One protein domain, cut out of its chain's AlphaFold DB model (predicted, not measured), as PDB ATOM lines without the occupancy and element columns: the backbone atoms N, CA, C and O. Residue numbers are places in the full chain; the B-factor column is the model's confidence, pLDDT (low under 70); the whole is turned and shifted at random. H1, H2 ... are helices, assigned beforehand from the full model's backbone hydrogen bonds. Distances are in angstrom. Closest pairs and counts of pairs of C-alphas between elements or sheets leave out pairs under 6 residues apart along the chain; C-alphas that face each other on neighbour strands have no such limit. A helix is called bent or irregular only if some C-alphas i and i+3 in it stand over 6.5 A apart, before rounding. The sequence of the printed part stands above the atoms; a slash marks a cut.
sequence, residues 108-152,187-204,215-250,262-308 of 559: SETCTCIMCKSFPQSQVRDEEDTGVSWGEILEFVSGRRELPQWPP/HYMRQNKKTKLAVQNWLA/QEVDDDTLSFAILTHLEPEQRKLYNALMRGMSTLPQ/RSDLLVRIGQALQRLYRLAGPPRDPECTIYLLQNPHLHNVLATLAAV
ATOM      1  N   SER A 108      -7.911  30.478 -20.303       77.88
ATOM      2  CA  SER A 108      -8.821  29.705 -21.156       77.88
ATOM      3  C   SER A 108      -8.559  29.873 -22.658       77.88
ATOM      4  O   SER A 108      -9.068  29.088 -23.457       77.88
ATOM      5  N   GLU A 109      -7.808  30.897 -23.064       83.06
ATOM      6  CA  GLU A 109      -7.532  31.171 -24.473       83.06
ATOM      7  C   GLU A 109      -6.392  30.256 -24.955       83.06
ATOM      8  O   GLU A 109      -5.261  30.334 -24.482       83.06
ATOM      9  N   THR A 110      -6.682  29.367 -25.905       85.00
ATOM     10  CA  THR A 110      -5.711  28.398 -26.442       85.00
ATOM     11  C   THR A 110      -5.702  28.414 -27.965       85.00
ATOM     12  O   THR A 110      -6.669  28.816 -28.621       85.00
ATOM     13  N   CYS A 111      -4.584  28.002 -28.567       86.56
ATOM     14  CA  CYS A 111      -4.482  27.983 -30.019       86.56
ATOM     15  C   CYS A 111      -5.281  26.822 -30.624       86.56
ATOM     16  O   CYS A 111      -5.128  25.664 -30.244       86.56
ATOM     17  N   THR A 112      -6.094  27.119 -31.640       85.88
ATOM     18  CA  THR A 112      -6.942  26.132 -32.332       85.88
ATOM     19  C   THR A 112      -6.406  25.729 -33.711       85.88
ATOM     20  O   THR A 112      -7.149  25.161 -34.526       85.88
ATOM     21  N   CYS A 113      -5.128  26.020 -33.982       87.06
ATOM     22  CA  CYS A 113      -4.470  25.701 -35.246       87.06
ATOM     23  C   CYS A 113      -4.344  24.183 -35.454       87.06
ATOM     24  O   CYS A 113      -4.470  23.385 -34.521       87.06
ATOM     25  N   ILE A 114      -4.061  23.779 -36.693       86.81
ATOM     26  CA  ILE A 114      -3.894  22.366 -37.034       86.81
ATOM     27  C   ILE A 114      -2.789  21.687 -36.225       86.81
ATOM     28  O   ILE A 114      -2.988  20.557 -35.802       86.81
ATOM     29  N   MET A 115      -1.676  22.381 -35.956       86.31
ATOM     30  CA  MET A 115      -0.535  21.828 -35.220       86.31
ATOM     31  C   MET A 115      -0.887  21.551 -33.757       86.31
ATOM     32  O   MET A 115      -0.581  20.472 -33.266       86.31
ATOM     33  N   CYS A 116      -1.583  22.474 -33.087       85.81
ATOM     34  CA  CYS A 116      -2.024  22.295 -31.700       85.81
ATOM     35  C   CYS A 116      -3.121  21.230 -31.569       85.81
ATOM     36  O   CYS A 116      -3.200  20.558 -30.547       85.81
ATOM     37  N   LYS A 117      -3.949  21.045 -32.607       82.19
ATOM     38  CA  LYS A 117      -4.965  19.981 -32.650       82.19
ATOM     39  C   LYS A 117      -4.384  18.603 -32.965       82.19
ATOM     40  O   LYS A 117      -4.848  17.616 -32.408       82.19
ATOM     41  N   SER A 118      -3.414  18.520 -33.877       77.69
ATOM     42  CA  SER A 118      -2.783  17.253 -34.268       77.69
ATOM     43  C   SER A 118      -1.726  16.793 -33.269       77.69
ATOM     44  O   SER A 118      -1.513  15.597 -33.110       77.69
ATOM     45  N   PHE A 119      -1.078  17.744 -32.600       71.25
ATOM     46  CA  PHE A 119      -0.089  17.516 -31.556       71.25
ATOM     47  C   PHE A 119      -0.489  18.338 -30.325       71.25
ATOM     48  O   PHE A 119       0.141  19.366 -30.053       71.25
ATOM     49  N   PRO A 120      -1.542  17.933 -29.585       64.31
ATOM     50  CA  PRO A 120      -1.792  18.512 -28.273       64.31
ATOM     51  C   PRO A 120      -0.511  18.301 -27.469       64.31
ATOM     52  O   PRO A 120      -0.050  17.164 -27.356       64.31
ATOM     53  N   GLN A 121       0.130  19.389 -27.031       55.97
ATOM     54  CA  GLN A 121       1.410  19.339 -26.325       55.97
ATOM     55  C   GLN A 121       1.326  18.285 -25.218       55.97
ATOM     56  O   GLN A 121       0.661  18.485 -24.206       55.97
ATOM     57  N   SER A 122       1.992  17.145 -25.420       43.91
ATOM     58  CA  SER A 122       2.102  16.095 -24.418       43.91
ATOM     59  C   SER A 122       3.132  16.534 -23.380       43.91
ATOM     60  O   SER A 122       4.253  16.032 -23.349       43.91
ATOM     61  N   GLN A 123       2.787  17.516 -22.556       41.88
ATOM     62  CA  GLN A 123       3.484  17.755 -21.303       41.88
ATOM     63  C   GLN A 123       2.444  17.791 -20.196       41.88
ATOM     64  O   GLN A 123       1.605  18.677 -20.129       41.88
ATOM     65  N   VAL A 124       2.512  16.743 -19.381       43.09
ATOM     66  CA  VAL A 124       1.882  16.570 -18.077       43.09
ATOM     67  C   VAL A 124       1.841  17.899 -17.319       43.09
ATOM     68  O   VAL A 124       2.845  18.304 -16.742       43.09
ATOM     69  N   ARG A 125       0.693  18.568 -17.317       44.81
ATOM     70  CA  ARG A 125       0.274  19.528 -16.294       44.81
ATOM     71  C   ARG A 125      -1.233  19.378 -16.170       44.81
ATOM     72  O   ARG A 125      -1.909  19.183 -17.178       44.81
ATOM     73  N   ASP A 126      -1.699  19.359 -14.931       41.66
ATOM     74  CA  ASP A 126      -3.088  19.138 -14.552       41.66
ATOM     75  C   ASP A 126      -4.054  20.000 -15.384       41.66
ATOM     76  O   ASP A 126      -3.691  21.072 -15.868       41.66
ATOM     77  N   GLU A 127      -5.291  19.529 -15.551       50.12
ATOM     78  CA  GLU A 127      -6.354  20.119 -16.390       50.12
ATOM     79  C   GLU A 127      -6.692  21.597 -16.061       50.12
ATOM     80  O   GLU A 127      -7.462  22.235 -16.777       50.12
ATOM     81  N   GLU A 128      -6.079  22.166 -15.019       50.16
ATOM     82  CA  GLU A 128      -6.211  23.556 -14.566       50.16
ATOM     83  C   GLU A 128      -5.057  24.484 -15.032       50.16
ATOM     84  O   GLU A 128      -5.171  25.704 -14.917       50.16
ATOM     85  N   ASP A 129      -3.975  23.943 -15.613       51.09
ATOM     86  CA  ASP A 129      -2.681  24.633 -15.791       51.09
ATOM     87  C   ASP A 129      -2.216  24.797 -17.259       51.09
ATOM     88  O   ASP A 129      -1.107  25.271 -17.526       51.09
ATOM     89  N   THR A 130      -3.034  24.416 -18.245       58.16
ATOM     90  CA  THR A 130      -2.657  24.457 -19.678       58.16
ATOM     91  C   THR A 130      -2.665  25.859 -20.303       58.16
ATOM     92  O   THR A 130      -2.289  26.025 -21.465       58.16
ATOM     93  N   GLY A 131      -3.117  26.867 -19.557       65.50
ATOM     94  CA  GLY A 131      -3.272  28.242 -20.022       65.50
ATOM     95  C   GLY A 131      -2.069  29.139 -19.748       65.50
ATOM     96  O   GLY A 131      -1.422  29.032 -18.709       65.50
ATOM     97  N   VAL A 132      -1.807  30.090 -20.647       78.69
ATOM     98  CA  VAL A 132      -0.799  31.139 -20.422       78.69
ATOM     99  C   VAL A 132      -1.329  32.128 -19.379       78.69
ATOM    100  O   VAL A 132      -2.445  32.637 -19.497       78.69
ATOM    101  N   SER A 133      -0.528  32.406 -18.349       84.06
ATOM    102  CA  SER A 133      -0.893  33.349 -17.281       84.06
ATOM    103  C   SER A 133      -0.568  34.804 -17.644       84.06
ATOM    104  O   SER A 133       0.274  35.076 -18.502       84.06
ATOM    105  N   TRP A 134      -1.180  35.767 -16.940       83.06
ATOM    106  CA  TRP A 134      -0.894  37.198 -17.150       83.06
ATOM    107  C   TRP A 134       0.577  37.524 -16.882       83.06
ATOM    108  O   TRP A 134       1.152  38.349 -17.588       83.06
ATOM    109  N   GLY A 135       1.198  36.848 -15.909       82.12
ATOM    110  CA  GLY A 135       2.622  37.002 -15.612       82.12
ATOM    111  C   GLY A 135       3.497  36.637 -16.810       82.12
ATOM    112  O   GLY A 135       4.356  37.422 -17.200       82.12
ATOM    113  N   GLU A 136       3.207  35.509 -17.459       85.38
ATOM    114  CA  GLU A 136       3.961  35.047 -18.626       85.38
ATOM    115  C   GLU A 136       3.813  36.003 -19.822       85.38
ATOM    116  O   GLU A 136       4.807  36.361 -20.456       85.38
ATOM    117  N   ILE A 137       2.600  36.502 -20.094       86.19
ATOM    118  CA  ILE A 137       2.379  37.511 -21.146       86.19
ATOM    119  C   ILE A 137       3.194  38.780 -20.870       86.19
ATOM    120  O   ILE A 137       3.827  39.326 -21.776       86.19
ATOM    121  N   LEU A 138       3.198  39.260 -19.625       84.50
ATOM    122  CA  LEU A 138       3.932  40.467 -19.249       84.50
ATOM    123  C   LEU A 138       5.446  40.280 -19.348       84.50
ATOM    124  O   LEU A 138       6.140  41.216 -19.745       84.50
ATOM    125  N   GLU A 139       5.977  39.097 -19.049       86.56
ATOM    126  CA  GLU A 139       7.400  38.786 -19.241       86.56
ATOM    127  C   GLU A 139       7.815  38.869 -20.713       86.56
ATOM    128  O   GLU A 139       8.849  39.467 -21.026       86.56
ATOM    129  N   PHE A 140       6.982  38.351 -21.619       85.19
ATOM    130  CA  PHE A 140       7.203  38.467 -23.061       85.19
ATOM    131  C   PHE A 140       7.118  39.922 -23.550       85.19
ATOM    132  O   PHE A 140       7.995  40.381 -24.278       85.19
ATOM    133  N   VAL A 141       6.107  40.685 -23.122       84.06
ATOM    134  CA  VAL A 141       5.887  42.078 -23.572       84.06
ATOM    135  C   VAL A 141       6.913  43.060 -22.986       84.06
ATOM    136  O   VAL A 141       7.272  44.055 -23.630       84.06
ATOM    137  N   SER A 142       7.394  42.793 -21.769       79.81
ATOM    138  CA  SER A 142       8.450  43.575 -21.112       79.81
ATOM    139  C   SER A 142       9.857  43.234 -21.610       79.81
ATOM    140  O   SER A 142      10.801  43.936 -21.251       79.81
ATOM    141  N   GLY A 143      10.008  42.200 -22.447       79.00
ATOM    142  CA  GLY A 143      11.298  41.766 -22.988       79.00
ATOM    143  C   GLY A 143      12.185  41.045 -21.970       79.00
ATOM    144  O   GLY A 143      13.392  40.956 -22.171       79.00
ATOM    145  N   ARG A 144      11.609  40.543 -20.867       78.88
ATOM    146  CA  ARG A 144      12.336  39.743 -19.862       78.88
ATOM    147  C   ARG A 144      12.577  38.308 -20.320       78.88
ATOM    148  O   ARG A 144      13.452  37.641 -19.777       78.88
ATOM    149  N   ARG A 145      11.806  37.844 -21.304       82.12
ATOM    150  CA  ARG A 145      11.959  36.534 -21.934       82.12
ATOM    151  C   ARG A 145      12.476  36.693 -23.356       82.12
ATOM    152  O   ARG A 145      12.031  37.577 -24.086       82.12
ATOM    153  N   GLU A 146      13.411  35.830 -23.736       78.69
ATOM    154  CA  GLU A 146      13.976  35.833 -25.082       78.69
ATOM    155  C   GLU A 146      12.912  35.425 -26.106       78.69
ATOM    156  O   GLU A 146      12.241  34.398 -25.967       78.69
ATOM    157  N   LEU A 147      12.749  36.265 -27.125       86.62
ATOM    158  CA  LEU A 147      11.852  36.029 -28.246       86.62
ATOM    159  C   LEU A 147      12.641  35.457 -29.427       86.62
ATOM    160  O   LEU A 147      13.787  35.864 -29.639       86.62
ATOM    161  N   PRO A 148      12.032  34.575 -30.243       86.44
ATOM    162  CA  PRO A 148      12.631  34.159 -31.501       86.44
ATOM    163  C   PRO A 148      12.989  35.366 -32.364       86.44
ATOM    164  O   PRO A 148      12.311  36.397 -32.324       86.44
ATOM    165  N   GLN A 149      14.038  35.227 -33.166       83.12
ATOM    166  CA  GLN A 149      14.463  36.286 -34.066       83.12
ATOM    167  C   GLN A 149      13.346  36.654 -35.054       83.12
ATOM    168  O   GLN A 149      12.704  35.787 -35.645       83.12
ATOM    169  N   TRP A 150      13.138  37.956 -35.240       83.56
ATOM    170  CA  TRP A 150      12.286  38.504 -36.291       83.56
ATOM    171  C   TRP A 150      13.166  39.173 -37.357       83.56
ATOM    172  O   TRP A 150      14.090  39.897 -36.974       83.56
ATOM    173  N   PRO A 151      12.905  38.993 -38.666       82.25
ATOM    174  CA  PRO A 151      11.832  38.206 -39.291       82.25
ATOM    175  C   PRO A 151      12.071  36.681 -39.220       82.25
ATOM    176  O   PRO A 151      13.215  36.242 -39.157       82.25
ATOM    177  N   PRO A 152      11.009  35.858 -39.298       80.06
ATOM    178  CA  PRO A 152      11.106  34.393 -39.216       80.06
ATOM    179  C   PRO A 152      11.709  33.734 -40.469       80.06
ATOM    180  O   PRO A 152      12.093  32.565 -40.450       80.06
ATOM    181  N   HIS A 187       1.729  44.901 -70.740       69.81
ATOM    182  CA  HIS A 187       1.563  45.347 -69.360       69.81
ATOM    183  C   HIS A 187       2.021  44.260 -68.376       69.81
ATOM    184  O   HIS A 187       2.853  44.528 -67.506       69.81
ATOM    185  N   TYR A 188       1.574  43.015 -68.577       68.06
ATOM    186  CA  TYR A 188       2.005  41.862 -67.783       68.06
ATOM    187  C   TYR A 188       3.509  41.599 -67.906       68.06
ATOM    188  O   TYR A 188       4.166  41.323 -66.904       68.06
ATOM    189  N   MET A 189       4.098  41.745 -69.097       67.56
ATOM    190  CA  MET A 189       5.546  41.614 -69.280       67.56
ATOM    191  C   MET A 189       6.329  42.694 -68.529       67.56
ATOM    192  O   MET A 189       7.359  42.389 -67.925       67.56
ATOM    193  N   ARG A 190       5.857  43.949 -68.518       69.25
ATOM    194  CA  ARG A 190       6.492  45.031 -67.745       69.25
ATOM    195  C   ARG A 190       6.357  44.812 -66.241       69.25
ATOM    196  O   ARG A 190       7.339  45.008 -65.526       69.25
ATOM    197  N   GLN A 191       5.194  44.360 -65.772       62.22
ATOM    198  CA  GLN A 191       4.966  44.037 -64.364       62.22
ATOM    199  C   GLN A 191       5.834  42.855 -63.920       62.22
ATOM    200  O   GLN A 191       6.597  43.000 -62.971       62.22
ATOM    201  N   ASN A 192       5.855  41.751 -64.673       68.19
ATOM    202  CA  ASN A 192       6.731  40.607 -64.403       68.19
ATOM    203  C   ASN A 192       8.212  40.990 -64.434       68.19
ATOM    204  O   ASN A 192       8.988  40.518 -63.606       68.19
ATOM    205  N   LYS A 193       8.628  41.868 -65.356       69.88
ATOM    206  CA  LYS A 193      10.003  42.383 -65.386       69.88
ATOM    207  C   LYS A 193      10.317  43.202 -64.133       69.88
ATOM    208  O   LYS A 193      11.415  43.061 -63.604       69.88
ATOM    209  N   LYS A 194       9.372  44.010 -63.642       70.62
ATOM    210  CA  LYS A 194       9.515  44.784 -62.400       70.62
ATOM    211  C   LYS A 194       9.597  43.868 -61.177       70.62
ATOM    212  O   LYS A 194      10.549  43.998 -60.418       70.62
ATOM    213  N   THR A 195       8.693  42.896 -61.042       64.19
ATOM    214  CA  THR A 195       8.713  41.900 -59.956       64.19
ATOM    215  C   THR A 195       9.998  41.077 -59.992       64.19
ATOM    216  O   THR A 195      10.641  40.878 -58.968       64.19
ATOM    217  N   LYS A 196      10.450  40.663 -61.182       67.88
ATOM    218  CA  LYS A 196      11.706  39.925 -61.350       67.88
ATOM    219  C   LYS A 196      12.930  40.757 -60.977       67.88
ATOM    220  O   LYS A 196      13.824  40.231 -60.328       67.88
ATOM    221  N   LEU A 197      12.979  42.029 -61.377       69.25
ATOM    222  CA  LEU A 197      14.053  42.939 -60.977       69.25
ATOM    223  C   LEU A 197      14.030  43.203 -59.468       69.25
ATOM    224  O   LEU A 197      15.092  43.226 -58.863       69.25
ATOM    225  N   ALA A 198      12.852  43.328 -58.851       65.38
ATOM    226  CA  ALA A 198      12.710  43.466 -57.401       65.38
ATOM    227  C   ALA A 198      13.203  42.214 -56.658       65.38
ATOM    228  O   ALA A 198      13.995  42.330 -55.728       65.38
ATOM    229  N   VAL A 199      12.829  41.012 -57.116       62.81
ATOM    230  CA  VAL A 199      13.324  39.736 -56.565       62.81
ATOM    231  C   VAL A 199      14.832  39.587 -56.783       62.81
ATOM    232  O   VAL A 199      15.543  39.181 -55.871       62.81
ATOM    233  N   GLN A 200      15.346  39.941 -57.962       65.50
ATOM    234  CA  GLN A 200      16.778  39.873 -58.261       65.50
ATOM    235  C   GLN A 200      17.581  40.866 -57.407       65.50
ATOM    236  O   GLN A 200      18.620  40.496 -56.869       65.50
ATOM    237  N   ASN A 201      17.081  42.092 -57.238       65.62
ATOM    238  CA  ASN A 201      17.669  43.083 -56.343       65.62
ATOM    239  C   ASN A 201      17.593  42.627 -54.885       65.62
ATOM    240  O   ASN A 201      18.566  42.799 -54.166       65.62
ATOM    241  N   TRP A 202      16.492  42.004 -54.463       62.06
ATOM    242  CA  TRP A 202      16.328  41.458 -53.115       62.06
ATOM    243  C   TRP A 202      17.301  40.320 -52.812       62.06
ATOM    244  O   TRP A 202      17.910  40.298 -51.744       62.06
ATOM    245  N   LEU A 203      17.485  39.390 -53.751       62.97
ATOM    246  CA  LEU A 203      18.480  38.324 -53.631       62.97
ATOM    247  C   LEU A 203      19.909  38.886 -53.599       62.97
ATOM    248  O   LEU A 203      20.767  38.325 -52.926       62.97
ATOM    249  N   ALA A 204      20.159  39.997 -54.299       59.38
ATOM    250  CA  ALA A 204      21.461  40.660 -54.340       59.38
ATOM    251  C   ALA A 204      21.739  41.577 -53.133       59.38
ATOM    252  O   ALA A 204      22.901  41.821 -52.824       59.38
ATOM    253  N   GLN A 215       8.587  44.817 -49.620       65.38
ATOM    254  CA  GLN A 215       7.145  44.999 -49.796       65.38
ATOM    255  C   GLN A 215       6.685  44.850 -51.261       65.38
ATOM    256  O   GLN A 215       5.508  44.634 -51.517       65.38
ATOM    257  N   GLU A 216       7.607  44.956 -52.221       66.62
ATOM    258  CA  GLU A 216       7.358  44.866 -53.668       66.62
ATOM    259  C   GLU A 216       7.148  43.427 -54.173       66.62
ATOM    260  O   GLU A 216       6.723  43.230 -55.310       66.62
ATOM    261  N   VAL A 217       7.476  42.420 -53.357       74.00
ATOM    262  CA  VAL A 217       7.280  41.001 -53.682       74.00
ATOM    263  C   VAL A 217       5.885  40.585 -53.231       74.00
ATOM    264  O   VAL A 217       5.592  40.693 -52.046       74.00
ATOM    265  N   ASP A 218       5.047  40.064 -54.129       80.94
ATOM    266  CA  ASP A 218       3.683  39.611 -53.805       80.94
ATOM    267  C   ASP A 218       3.662  38.413 -52.829       80.94
ATOM    268  O   ASP A 218       4.614  37.630 -52.769       80.94
ATOM    269  N   ASP A 219       2.566  38.238 -52.072       82.69
ATOM    270  CA  ASP A 219       2.418  37.155 -51.072       82.69
ATOM    271  C   ASP A 219       2.565  35.763 -51.691       82.69
ATOM    272  O   ASP A 219       3.155  34.867 -51.085       82.69
ATOM    273  N   ASP A 220       2.094  35.597 -52.929       81.62
ATOM    274  CA  ASP A 220       2.199  34.337 -53.661       81.62
ATOM    275  C   ASP A 220       3.677  34.018 -53.983       81.62
ATOM    276  O   ASP A 220       4.121  32.883 -53.795       81.62
ATOM    277  N   THR A 221       4.482  35.026 -54.348       82.81
ATOM    278  CA  THR A 221       5.928  34.860 -54.606       82.81
ATOM    279  C   THR A 221       6.697  34.564 -53.317       82.81
ATOM    280  O   THR A 221       7.567  33.691 -53.297       82.81
ATOM    281  N   LEU A 222       6.348  35.243 -52.221       82.44
ATOM    282  CA  LEU A 222       6.951  35.009 -50.910       82.44
ATOM    283  C   LEU A 222       6.630  33.595 -50.407       82.44
ATOM    284  O   LEU A 222       7.522  32.872 -49.962       82.44
ATOM    285  N   SER A 223       5.377  33.159 -50.548       84.69
ATOM    286  CA  SER A 223       4.958  31.805 -50.180       84.69
ATOM    287  C   SER A 223       5.689  30.730 -50.989       84.69
ATOM    288  O   SER A 223       6.087  29.710 -50.427       84.69
ATOM    289  N   PHE A 224       5.931  30.971 -52.283       83.56
ATOM    290  CA  PHE A 224       6.701  30.065 -53.130       83.56
ATOM    291  C   PHE A 224       8.147  29.945 -52.642       83.56
ATOM    292  O   PHE A 224       8.625  28.827 -52.458       83.56
ATOM    293  N   ALA A 225       8.811  31.072 -52.362       82.62
ATOM    294  CA  ALA A 225      10.172  31.082 -51.825       82.62
ATOM    295  C   ALA A 225      10.265  30.339 -50.480       82.62
ATOM    296  O   ALA A 225      11.168  29.531 -50.276       82.62
ATOM    297  N   ILE A 226       9.302  30.529 -49.574       83.62
ATOM    298  CA  ILE A 226       9.257  29.763 -48.320       83.62
ATOM    299  C   ILE A 226       9.107  28.262 -48.610       83.62
ATOM    300  O   ILE A 226       9.869  27.444 -48.092       83.62
ATOM    301  N   LEU A 227       8.159  27.879 -49.470       84.69
ATOM    302  CA  LEU A 227       7.899  26.475 -49.801       84.69
ATOM    303  C   LEU A 227       9.110  25.777 -50.431       84.69
ATOM    304  O   LEU A 227       9.268  24.573 -50.218       84.69
ATOM    305  N   THR A 228       9.971  26.484 -51.172       82.94
ATOM    306  CA  THR A 228      11.194  25.880 -51.725       82.94
ATOM    307  C   THR A 228      12.217  25.521 -50.651       82.94
ATOM    308  O   THR A 228      12.916  24.523 -50.815       82.94
ATOM    309  N   HIS A 229      12.266  26.273 -49.548       81.25
ATOM    310  CA  HIS A 229      13.184  26.036 -48.427       81.25
ATOM    311  C   HIS A 229      12.639  25.063 -47.366       81.25
ATOM    312  O   HIS A 229      13.407  24.566 -46.549       81.25
ATOM    313  N   LEU A 230      11.337  24.762 -47.379       84.44
ATOM    314  CA  LEU A 230      10.709  23.829 -46.438       84.44
ATOM    315  C   LEU A 230      10.813  22.366 -46.887       84.44
ATOM    316  O   LEU A 230      10.760  22.059 -48.084       84.44
ATOM    317  N   GLU A 231      10.848  21.450 -45.921       85.31
ATOM    318  CA  GLU A 231      10.761  20.005 -46.162       85.31
ATOM    319  C   GLU A 231       9.359  19.571 -46.645       85.31
ATOM    320  O   GLU A 231       8.363  20.243 -46.361       85.31
ATOM    321  N   PRO A 232       9.217  18.429 -47.351       80.81
ATOM    322  CA  PRO A 232       7.936  17.982 -47.910       80.81
ATOM    323  C   PRO A 232       6.785  17.858 -46.899       80.81
ATOM    324  O   PRO A 232       5.628  18.082 -47.263       80.81
ATOM    325  N   GLU A 233       7.079  17.510 -45.647       81.25
ATOM    326  CA  GLU A 233       6.086  17.405 -44.570       81.25
ATOM    327  C   GLU A 233       5.662  18.784 -44.057       81.25
ATOM    328  O   GLU A 233       4.469  19.088 -43.976       81.25
ATOM    329  N   GLN A 234       6.635  19.668 -43.833       84.75
ATOM    330  CA  GLN A 234       6.413  21.057 -43.437       84.75
ATOM    331  C   GLN A 234       5.634  21.839 -44.501       84.75
ATOM    332  O   GLN A 234       4.769  22.642 -44.161       84.75
ATOM    333  N   ARG A 235       5.836  21.552 -45.796       86.69
ATOM    334  CA  ARG A 235       5.041  22.146 -46.890       86.69
ATOM    335  C   ARG A 235       3.548  21.842 -46.760       86.69
ATOM    336  O   ARG A 235       2.727  22.702 -47.082       86.69
ATOM    337  N   LYS A 236       3.171  20.637 -46.310       85.56
ATOM    338  CA  LYS A 236       1.755  20.274 -46.105       85.56
ATOM    339  C   LYS A 236       1.160  21.067 -44.944       85.56
ATOM    340  O   LYS A 236       0.078  21.630 -45.093       85.56
ATOM    341  N   LEU A 237       1.893  21.160 -43.833       85.56
ATOM    342  CA  LEU A 237       1.495  21.938 -42.656       85.56
ATOM    343  C   LEU A 237       1.387  23.433 -42.972       85.56
ATOM    344  O   LEU A 237       0.381  24.047 -42.635       85.56
ATOM    345  N   TYR A 238       2.356  23.997 -43.693       88.94
ATOM    346  CA  TYR A 238       2.348  25.392 -44.129       88.94
ATOM    347  C   TYR A 238       1.105  25.721 -44.964       88.94
ATOM    348  O   TYR A 238       0.395  26.679 -44.677       88.94
ATOM    349  N   ASN A 239       0.790  24.893 -45.967       87.75
ATOM    350  CA  ASN A 239      -0.400  25.099 -46.796       87.75
ATOM    351  C   ASN A 239      -1.704  24.958 -45.994       87.75
ATOM    352  O   ASN A 239      -2.656  25.697 -46.248       87.75
ATOM    353  N   ALA A 240      -1.756  24.037 -45.030       85.81
ATOM    354  CA  ALA A 240      -2.911  23.876 -44.153       85.81
ATOM    355  C   ALA A 240      -3.091  25.076 -43.205       85.81
ATOM    356  O   ALA A 240      -4.215  25.547 -43.037       85.81
ATOM    357  N   LEU A 241      -1.998  25.609 -42.647       86.88
ATOM    358  CA  LEU A 241      -1.991  26.805 -41.797       86.88
ATOM    359  C   LEU A 241      -2.387  28.067 -42.572       86.88
ATOM    360  O   LEU A 241      -3.269  28.790 -42.114       86.88
ATOM    361  N   MET A 242      -1.821  28.285 -43.768       86.00
ATOM    362  CA  MET A 242      -2.181  29.410 -44.650       86.00
ATOM    363  C   MET A 242      -3.690  29.460 -44.912       86.00
ATOM    364  O   MET A 242      -4.301  30.525 -44.943       86.00
ATOM    365  N   ARG A 243      -4.304  28.285 -45.078       83.50
ATOM    366  CA  ARG A 243      -5.735  28.126 -45.362       83.50
ATOM    367  C   ARG A 243      -6.608  28.046 -44.105       83.50
ATOM    368  O   ARG A 243      -7.822  27.939 -44.237       83.50
ATOM    369  N   GLY A 244      -6.023  28.061 -42.905       79.44
ATOM    370  CA  GLY A 244      -6.757  27.917 -41.644       79.44
ATOM    371  C   GLY A 244      -7.476  26.571 -41.484       79.44
ATOM    372  O   GLY A 244      -8.504  26.500 -40.815       79.44
ATOM    373  N   MET A 245      -6.977  25.502 -42.114       81.00
ATOM    374  CA  MET A 245      -7.611  24.181 -42.058       81.00
ATOM    375  C   MET A 245      -7.444  23.558 -40.666       81.00
ATOM    376  O   MET A 245      -6.405  23.704 -40.031       81.00
ATOM    377  N   SER A 246      -8.455  22.827 -40.195       71.50
ATOM    378  CA  SER A 246      -8.414  22.104 -38.914       71.50
ATOM    379  C   SER A 246      -7.899  20.666 -39.034       71.50
ATOM    380  O   SER A 246      -7.553  20.064 -38.022       71.50
ATOM    381  N   THR A 247      -7.844  20.116 -40.251       74.12
ATOM    382  CA  THR A 247      -7.415  18.741 -40.551       74.12
ATOM    383  C   THR A 247      -6.537  18.707 -41.802       74.12
ATOM    384  O   THR A 247      -6.684  19.541 -42.698       74.12
ATOM    385  N   LEU A 248      -5.582  17.768 -41.851       73.69
ATOM    386  CA  LEU A 248      -4.676  17.628 -42.991       73.69
ATOM    387  C   LEU A 248      -5.401  16.871 -44.112       73.69
ATOM    388  O   LEU A 248      -5.834  15.739 -43.884       73.69
ATOM    389  N   PRO A 249      -5.523  17.439 -45.325       64.75
ATOM    390  CA  PRO A 249      -6.126  16.722 -46.439       64.75
ATOM    391  C   PRO A 249      -5.267  15.506 -46.822       64.75
ATOM    392  O   PRO A 249      -4.075  15.630 -47.104       64.75
ATOM    393  N   GLN A 250      -5.886  14.320 -46.841       55.25
ATOM    394  CA  GLN A 250      -5.223  13.035 -47.119       55.25
ATOM    395  C   GLN A 250      -4.891  12.817 -48.609       55.25
ATOM    396  O   GLN A 250      -4.158  11.888 -48.940       55.25
ATOM    397  N   ARG A 262      -9.359  35.537 -46.124       73.62
ATOM    398  CA  ARG A 262      -8.214  35.556 -45.204       73.62
ATOM    399  C   ARG A 262      -8.574  34.863 -43.886       73.62
ATOM    400  O   ARG A 262      -9.600  35.179 -43.288       73.62
ATOM    401  N   SER A 263      -7.750  33.912 -43.448       82.31
ATOM    402  CA  SER A 263      -8.079  33.104 -42.274       82.31
ATOM    403  C   SER A 263      -8.066  33.957 -41.000       82.31
ATOM    404  O   SER A 263      -7.108  34.680 -40.725       82.31
ATOM    405  N   ASP A 264      -9.131  33.858 -40.196       85.81
ATOM    406  CA  ASP A 264      -9.275  34.606 -38.932       85.81
ATOM    407  C   ASP A 264      -8.097  34.335 -37.977       85.81
ATOM    408  O   ASP A 264      -7.588  35.227 -37.302       85.81
ATOM    409  N   LEU A 265      -7.574  33.106 -38.009       87.81
ATOM    410  CA  LEU A 265      -6.377  32.712 -37.273       87.81
ATOM    411  C   LEU A 265      -5.156  33.577 -37.629       87.81
ATOM    412  O   LEU A 265      -4.465  34.043 -36.725       87.81
ATOM    413  N   LEU A 266      -4.892  33.817 -38.919       90.00
ATOM    414  CA  LEU A 266      -3.741  34.619 -39.347       90.00
ATOM    415  C   LEU A 266      -3.937  36.108 -39.070       90.00
ATOM    416  O   LEU A 266      -2.966  36.787 -38.747       90.00
ATOM    417  N   VAL A 267      -5.176  36.607 -39.114       90.81
ATOM    418  CA  VAL A 267      -5.490  37.987 -38.706       90.81
ATOM    419  C   VAL A 267      -5.166  38.191 -37.224       90.81
ATOM    420  O   VAL A 267      -4.425  39.110 -36.870       90.81
ATOM    421  N   ARG A 268      -5.657  37.293 -36.362       90.31
ATOM    422  CA  ARG A 268      -5.407  37.315 -34.912       90.31
ATOM    423  C   ARG A 268      -3.920  37.204 -34.584       90.31
ATOM    424  O   ARG A 268      -3.405  37.961 -33.765       90.31
ATOM    425  N   ILE A 269      -3.214  36.295 -35.250       91.25
ATOM    426  CA  ILE A 269      -1.781  36.077 -35.023       91.25
ATOM    427  C   ILE A 269      -0.948  37.235 -35.563       91.25
ATOM    428  O   ILE A 269      -0.006  37.652 -34.895       91.25
ATOM    429  N   GLY A 270      -1.318  37.813 -36.706       91.19
ATOM    430  CA  GLY A 270      -0.692  39.032 -37.214       91.19
ATOM    431  C   GLY A 270      -0.795  40.176 -36.204       91.19
ATOM    432  O   GLY A 270       0.205  40.828 -35.906       91.19
ATOM    433  N   GLN A 271      -1.967  40.363 -35.591       92.25
ATOM    434  CA  GLN A 271      -2.152  41.348 -34.522       92.25
ATOM    435  C   GLN A 271      -1.306  41.029 -33.276       92.25
ATOM    436  O   GLN A 271      -0.687  41.928 -32.705       92.25
ATOM    437  N   ALA A 272      -1.248  39.765 -32.852       92.06
ATOM    438  CA  ALA A 272      -0.433  39.349 -31.711       92.06
ATOM    439  C   ALA A 272       1.071  39.559 -31.959       92.06
ATOM    440  O   ALA A 272       1.760  40.096 -31.095       92.06
ATOM    441  N   LEU A 273       1.574  39.206 -33.145       92.38
ATOM    442  CA  LEU A 273       2.975  39.401 -33.531       92.38
ATOM    443  C   LEU A 273       3.336  40.880 -33.645       92.38
ATOM    444  O   LEU A 273       4.397  41.287 -33.169       92.38
ATOM    445  N   GLN A 274       2.439  41.697 -34.203       91.94
ATOM    446  CA  GLN A 274       2.611  43.148 -34.236       91.94
ATOM    447  C   GLN A 274       2.807  43.710 -32.825       91.94
ATOM    448  O   GLN A 274       3.698  44.528 -32.604       91.94
ATOM    449  N   ARG A 275       1.998  43.254 -31.864       90.50
ATOM    450  CA  ARG A 275       2.088  43.657 -30.455       90.50
ATOM    451  C   ARG A 275       3.365  43.155 -29.786       90.50
ATOM    452  O   ARG A 275       4.044  43.936 -29.124       90.50
ATOM    453  N   LEU A 276       3.698  41.883 -29.985       89.81
ATOM    454  CA  LEU A 276       4.836  41.217 -29.353       89.81
ATOM    455  C   LEU A 276       6.175  41.843 -29.765       89.81
ATOM    456  O   LEU A 276       6.993  42.164 -28.910       89.81
ATOM    457  N   TYR A 277       6.360  42.077 -31.067       89.00
ATOM    458  CA  TYR A 277       7.587  42.650 -31.632       89.00
ATOM    459  C   TYR A 277       7.521  44.172 -31.835       89.00
ATOM    460  O   TYR A 277       8.482  44.765 -32.318       89.00
ATOM    461  N   ARG A 278       6.404  44.818 -31.467       87.75
ATOM    462  CA  ARG A 278       6.152  46.265 -31.637       87.75
ATOM    463  C   ARG A 278       6.349  46.745 -33.083       87.75
ATOM    464  O   ARG A 278       6.940  47.795 -33.332       87.75
ATOM    465  N   LEU A 279       5.850  45.964 -34.039       88.00
ATOM    466  CA  LEU A 279       5.952  46.266 -35.468       88.00
ATOM    467  C   LEU A 279       5.048  47.453 -35.848       88.00
ATOM    468  O   LEU A 279       3.974  47.645 -35.274       88.00
ATOM    469  N   ALA A 280       5.451  48.217 -36.866       85.31
ATOM    470  CA  ALA A 280       4.684  49.369 -37.359       85.31
ATOM    471  C   ALA A 280       3.301  48.983 -37.925       85.31
ATOM    472  O   ALA A 280       2.361  49.772 -37.863       85.31
ATOM    473  N   GLY A 281       3.164  47.761 -38.444       86.81
ATOM    474  CA  GLY A 281       1.922  47.206 -38.976       86.81
ATOM    475  C   GLY A 281       1.863  45.688 -38.789       86.81
ATOM    476  O   GLY A 281       2.867  45.085 -38.398       86.81
ATOM    477  N   PRO A 282       0.701  45.062 -39.045       87.88
ATOM    478  CA  PRO A 282       0.581  43.614 -38.989       87.88
ATOM    479  C   PRO A 282       1.472  42.966 -40.064       87.88
ATOM    480  O   PRO A 282       1.459  43.421 -41.212       87.88
ATOM    481  N   PRO A 283       2.239  41.919 -39.712       89.50
ATOM    482  CA  PRO A 283       3.087  41.208 -40.658       89.50
ATOM    483  C   PRO A 283       2.265  40.454 -41.708       89.50
ATOM    484  O   PRO A 283       1.046  40.278 -41.579       89.50
ATOM    485  N   ARG A 284       2.937  40.022 -42.780       88.56
ATOM    486  CA  ARG A 284       2.280  39.365 -43.917       88.56
ATOM    487  C   ARG A 284       1.852  37.949 -43.536       88.56
ATOM    488  O   ARG A 284       2.550  37.256 -42.803       88.56
ATOM    489  N   ASP A 285       0.738  37.477 -44.088       89.81
ATOM    490  CA  ASP A 285       0.222  36.120 -43.849       89.81
ATOM    491  C   ASP A 285       1.260  34.994 -44.047       89.81
ATOM    492  O   ASP A 285       1.351  34.115 -43.179       89.81
ATOM    493  N   PRO A 286       2.087  34.996 -45.113       88.25
ATOM    494  CA  PRO A 286       3.144  33.999 -45.253       88.25
ATOM    495  C   PRO A 286       4.229  34.090 -44.162       88.25
ATOM    496  O   PRO A 286       4.729  33.051 -43.731       88.25
ATOM    497  N   GLU A 287       4.539  35.287 -43.648       89.19
ATOM    498  CA  GLU A 287       5.475  35.489 -42.526       89.19
ATOM    499  C   GLU A 287       4.881  34.990 -41.200       89.19
ATOM    500  O   GLU A 287       5.545  34.285 -40.440       89.19
ATOM    501  N   CYS A 288       3.602  35.281 -40.944       91.06
ATOM    502  CA  CYS A 288       2.865  34.732 -39.802       91.06
ATOM    503  C   CYS A 288       2.863  33.199 -39.830       91.06
ATOM    504  O   CYS A 288       3.060  32.544 -38.808       91.06
ATOM    505  N   THR A 289       2.658  32.612 -41.008       91.19
ATOM    506  CA  THR A 289       2.538  31.158 -41.163       91.19
ATOM    507  C   THR A 289       3.872  30.455 -40.942       91.19
ATOM    508  O   THR A 289       3.921  29.455 -40.221       91.19
ATOM    509  N   ILE A 290       4.965  30.973 -41.510       90.38
ATOM    510  CA  ILE A 290       6.296  30.404 -41.260       90.38
ATOM    511  C   ILE A 290       6.713  30.576 -39.795       90.38
ATOM    512  O   ILE A 290       7.272  29.640 -39.226       90.38
ATOM    513  N   TYR A 291       6.348  31.693 -39.151       91.56
ATOM    514  CA  TYR A 291       6.578  31.892 -37.718       91.56
ATOM    515  C   TYR A 291       5.913  30.798 -36.876       91.56
ATOM    516  O   TYR A 291       6.551  30.221 -35.995       91.56
ATOM    517  N   LEU A 292       4.642  30.485 -37.161       91.00
ATOM    518  CA  LEU A 292       3.910  29.426 -36.464       91.00
ATOM    519  C   LEU A 292       4.532  28.054 -36.704       91.00
ATOM    520  O   LEU A 292       4.646  27.265 -35.770       91.00
ATOM    521  N   LEU A 293       4.955  27.773 -37.933       90.50
ATOM    522  CA  LEU A 293       5.575  26.495 -38.264       90.50
ATOM    523  C   LEU A 293       6.894  26.290 -37.501       90.50
ATOM    524  O   LEU A 293       7.144  25.194 -37.007       90.50
ATOM    525  N   GLN A 294       7.709  27.339 -37.377       89.06
ATOM    526  CA  GLN A 294       8.999  27.293 -36.682       89.06
ATOM    527  C   GLN A 294       8.872  27.300 -35.154       89.06
ATOM    528  O   GLN A 294       9.703  26.701 -34.474       89.06
ATOM    529  N   ASN A 295       7.838  27.948 -34.599       89.94
ATOM    530  CA  ASN A 295       7.707  28.172 -33.155       89.94
ATOM    531  C   ASN A 295       6.397  27.602 -32.567       89.94
ATOM    532  O   ASN A 295       5.537  28.376 -32.139       89.94
ATOM    533  N   PRO A 296       6.234  26.265 -32.465       88.44
ATOM    534  CA  PRO A 296       5.024  25.651 -31.902       88.44
ATOM    535  C   PRO A 296       4.728  26.058 -30.451       88.44
ATOM    536  O   PRO A 296       3.577  26.183 -30.049       88.44
ATOM    537  N   HIS A 297       5.774  26.297 -29.658       85.38
ATOM    538  CA  HIS A 297       5.670  26.595 -28.228       85.38
ATOM    539  C   HIS A 297       5.048  27.968 -27.917       85.38
ATOM    540  O   HIS A 297       4.590  28.183 -26.799       85.38
ATOM    541  N   LEU A 298       4.995  28.889 -28.887       88.62
ATOM    542  CA  LEU A 298       4.428  30.234 -28.706       88.62
ATOM    543  C   LEU A 298       2.974  30.346 -29.164       88.62
ATOM    544  O   LEU A 298       2.374  31.408 -29.029       88.62
ATOM    545  N   HIS A 299       2.379  29.280 -29.704       90.38
ATOM    546  CA  HIS A 299       1.031  29.335 -30.279       90.38
ATOM    547  C   HIS A 299      -0.018  29.777 -29.260       90.38
ATOM    548  O   HIS A 299      -0.855  30.621 -29.578       90.38
ATOM    549  N   ASN A 300       0.054  29.259 -28.032       87.56
ATOM    550  CA  ASN A 300      -0.863  29.650 -26.960       87.56
ATOM    551  C   ASN A 300      -0.636  31.102 -26.524       87.56
ATOM    552  O   ASN A 300      -1.604  31.839 -26.383       87.56
ATOM    553  N   VAL A 301       0.619  31.554 -26.428       89.31
ATOM    554  CA  VAL A 301       0.961  32.952 -26.095       89.31
ATOM    555  C   VAL A 301       0.439  33.922 -27.159       89.31
ATOM    556  O   VAL A 301      -0.089  34.987 -26.844       89.31
ATOM    557  N   LEU A 302       0.551  33.558 -28.438       90.56
ATOM    558  CA  LEU A 302       0.008  34.355 -29.537       90.56
ATOM    559  C   LEU A 302      -1.524  34.372 -29.523       90.56
ATOM    560  O   LEU A 302      -2.119  35.420 -29.773       90.56
ATOM    561  N   ALA A 303      -2.165  33.246 -29.202       90.00
ATOM    562  CA  ALA A 303      -3.616  33.171 -29.063       90.00
ATOM    563  C   ALA A 303      -4.118  34.064 -27.915       90.00
ATOM    564  O   ALA A 303      -5.049  34.847 -28.114       90.00
ATOM    565  N   THR A 304      -3.455  34.029 -26.756       88.44
ATOM    566  CA  THR A 304      -3.808  34.876 -25.610       88.44
ATOM    567  C   THR A 304      -3.560  36.354 -25.906       88.44
ATOM    568  O   THR A 304      -4.425  37.182 -25.636       88.44
ATOM    569  N   LEU A 305      -2.433  36.705 -26.536       89.19
ATOM    570  CA  LEU A 305      -2.122  38.087 -26.936       89.19
ATOM    571  C   LEU A 305      -3.092  38.651 -27.977       89.19
ATOM    572  O   LEU A 305      -3.355  39.858 -27.977       89.19
ATOM    573  N   ALA A 306      -3.626  37.808 -28.861       89.88
ATOM    574  CA  ALA A 306      -4.660  38.212 -29.808       89.88
ATOM    575  C   ALA A 306      -6.002  38.497 -29.112       89.88
ATOM    576  O   ALA A 306      -6.723  39.403 -29.525       89.88
ATOM    577  N   ALA A 307      -6.323  37.763 -28.040       88.62
ATOM    578  CA  ALA A 307      -7.563  37.922 -27.275       88.62
ATOM    579  C   ALA A 307      -7.594  39.175 -26.373       88.62
ATOM    580  O   ALA A 307      -8.670  39.585 -25.915       88.62
ATOM    581  N   VAL A 308      -6.434  39.798 -26.129       88.00
ATOM    582  CA  VAL A 308      -6.324  41.081 -25.419       88.00
ATOM    583  C   VAL A 308      -6.938  42.197 -26.273       88.00
ATOM    584  O   VAL A 308      -6.576  42.410 -27.435       88.00
TER     585      VAL A 308
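AT A GLANCE: This is residues 108 to 152, 187 to 204, 215 to 250 and 262 to 308 of the 559 residues of an uncharacterized protein of Cryomyces minteri (UniProt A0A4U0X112). A cluster of short helices, mostly crossed, is gathered round H7 in the middle, with H4, H5 and H6 packed on it; H8 crosses H6, H1 packs on H5 and on one part of H8, and H2 is near H6 and H8. At one end H3, the longest helix, is apart from the other helices and its residues 187 to 193 stick out, while at the far end residues 122 to 127 stick out from a long loop. The printed part has 146 residues in four stretches, with eight named helices, H1 to H8 along the chain, and no named strand; the class is all helix. It is only just compact, close to loose, with a radius of gyration of the C-alphas of 17.2 A, and spans 59 by 40 by 24 A.

IN THESE COORDINATES: H1 is residues 114 to 118, beginning at C-alpha 114 (-3.894, 22.366, -37.034). H2 is residues 134 to 141. H3, residues 187 to 204, is 25.4 A long and begins at C-alpha 187 (1.563, 45.347, -69.360). H4 is residues 219 to 229, 15.7 A, and H5 residues 232 to 242, 15.6 A. H6, residues 264 to 277, measures 20.1 A. H7 is residues 285 to 294, 14.4 A. H8, residues 296 to 307, 18.2 A, ends at C-alpha 307 (-7.563, 37.922, -27.275); it is irregular, with C-alphas 297 and 300 7.3 A apart.

HOW THE PARTS SIT: H7 is the hub. It touches H5, closest C-alphas Met 242 and Thr 289 at 6.1 A, at a steep tilt of 48 degrees, opposite ways. It touches H6, Gly 270 and Cys 288 at 6.2 A, about perpendicular at 76 degrees. It touches H4, Ser 223 and Pro 286 at 5.7 A, at a shallow tilt of 24 degrees, the same way. H6 touches residues 302 to 307 of H8, about perpendicular at 85 degrees, with C-alphas Ala 272 and Ala 306 closest at 4.8 A. H1 touches H5, Ile 114 and Leu 241 at 6.8 A, and only just touches H8, with 3 pairs of C-alphas within 8 A, the closest Met 115 and Pro 296 at 7.5 A. H2 is close to but not clearly touching H8, Ile 137 and Val 301 at 6.9 A. Each O i to N i+4 pair is within hydrogen-bond range in H1, H2, H3, H6 and H7; the counts are 6 of 7 in H4, 6 of 7 in H5 and 6 of 8 in H8.

THE WHOLE: The C-alphas farthest apart, those of Asp 126 and His 187, are 60.9 A apart. Residues 153 to 186, 205 to 214 and 251 to 261 are not printed; the C-alpha gaps are 33.5, 15.6 and 22.8 A. The link from H1 to H2 is long, 15 residues. The mean pLDDT of the printed part is 79.5; under 70 are residues 120 to 131, 187 to 193, 195 to 204, 215 to 216 and 249 to 250.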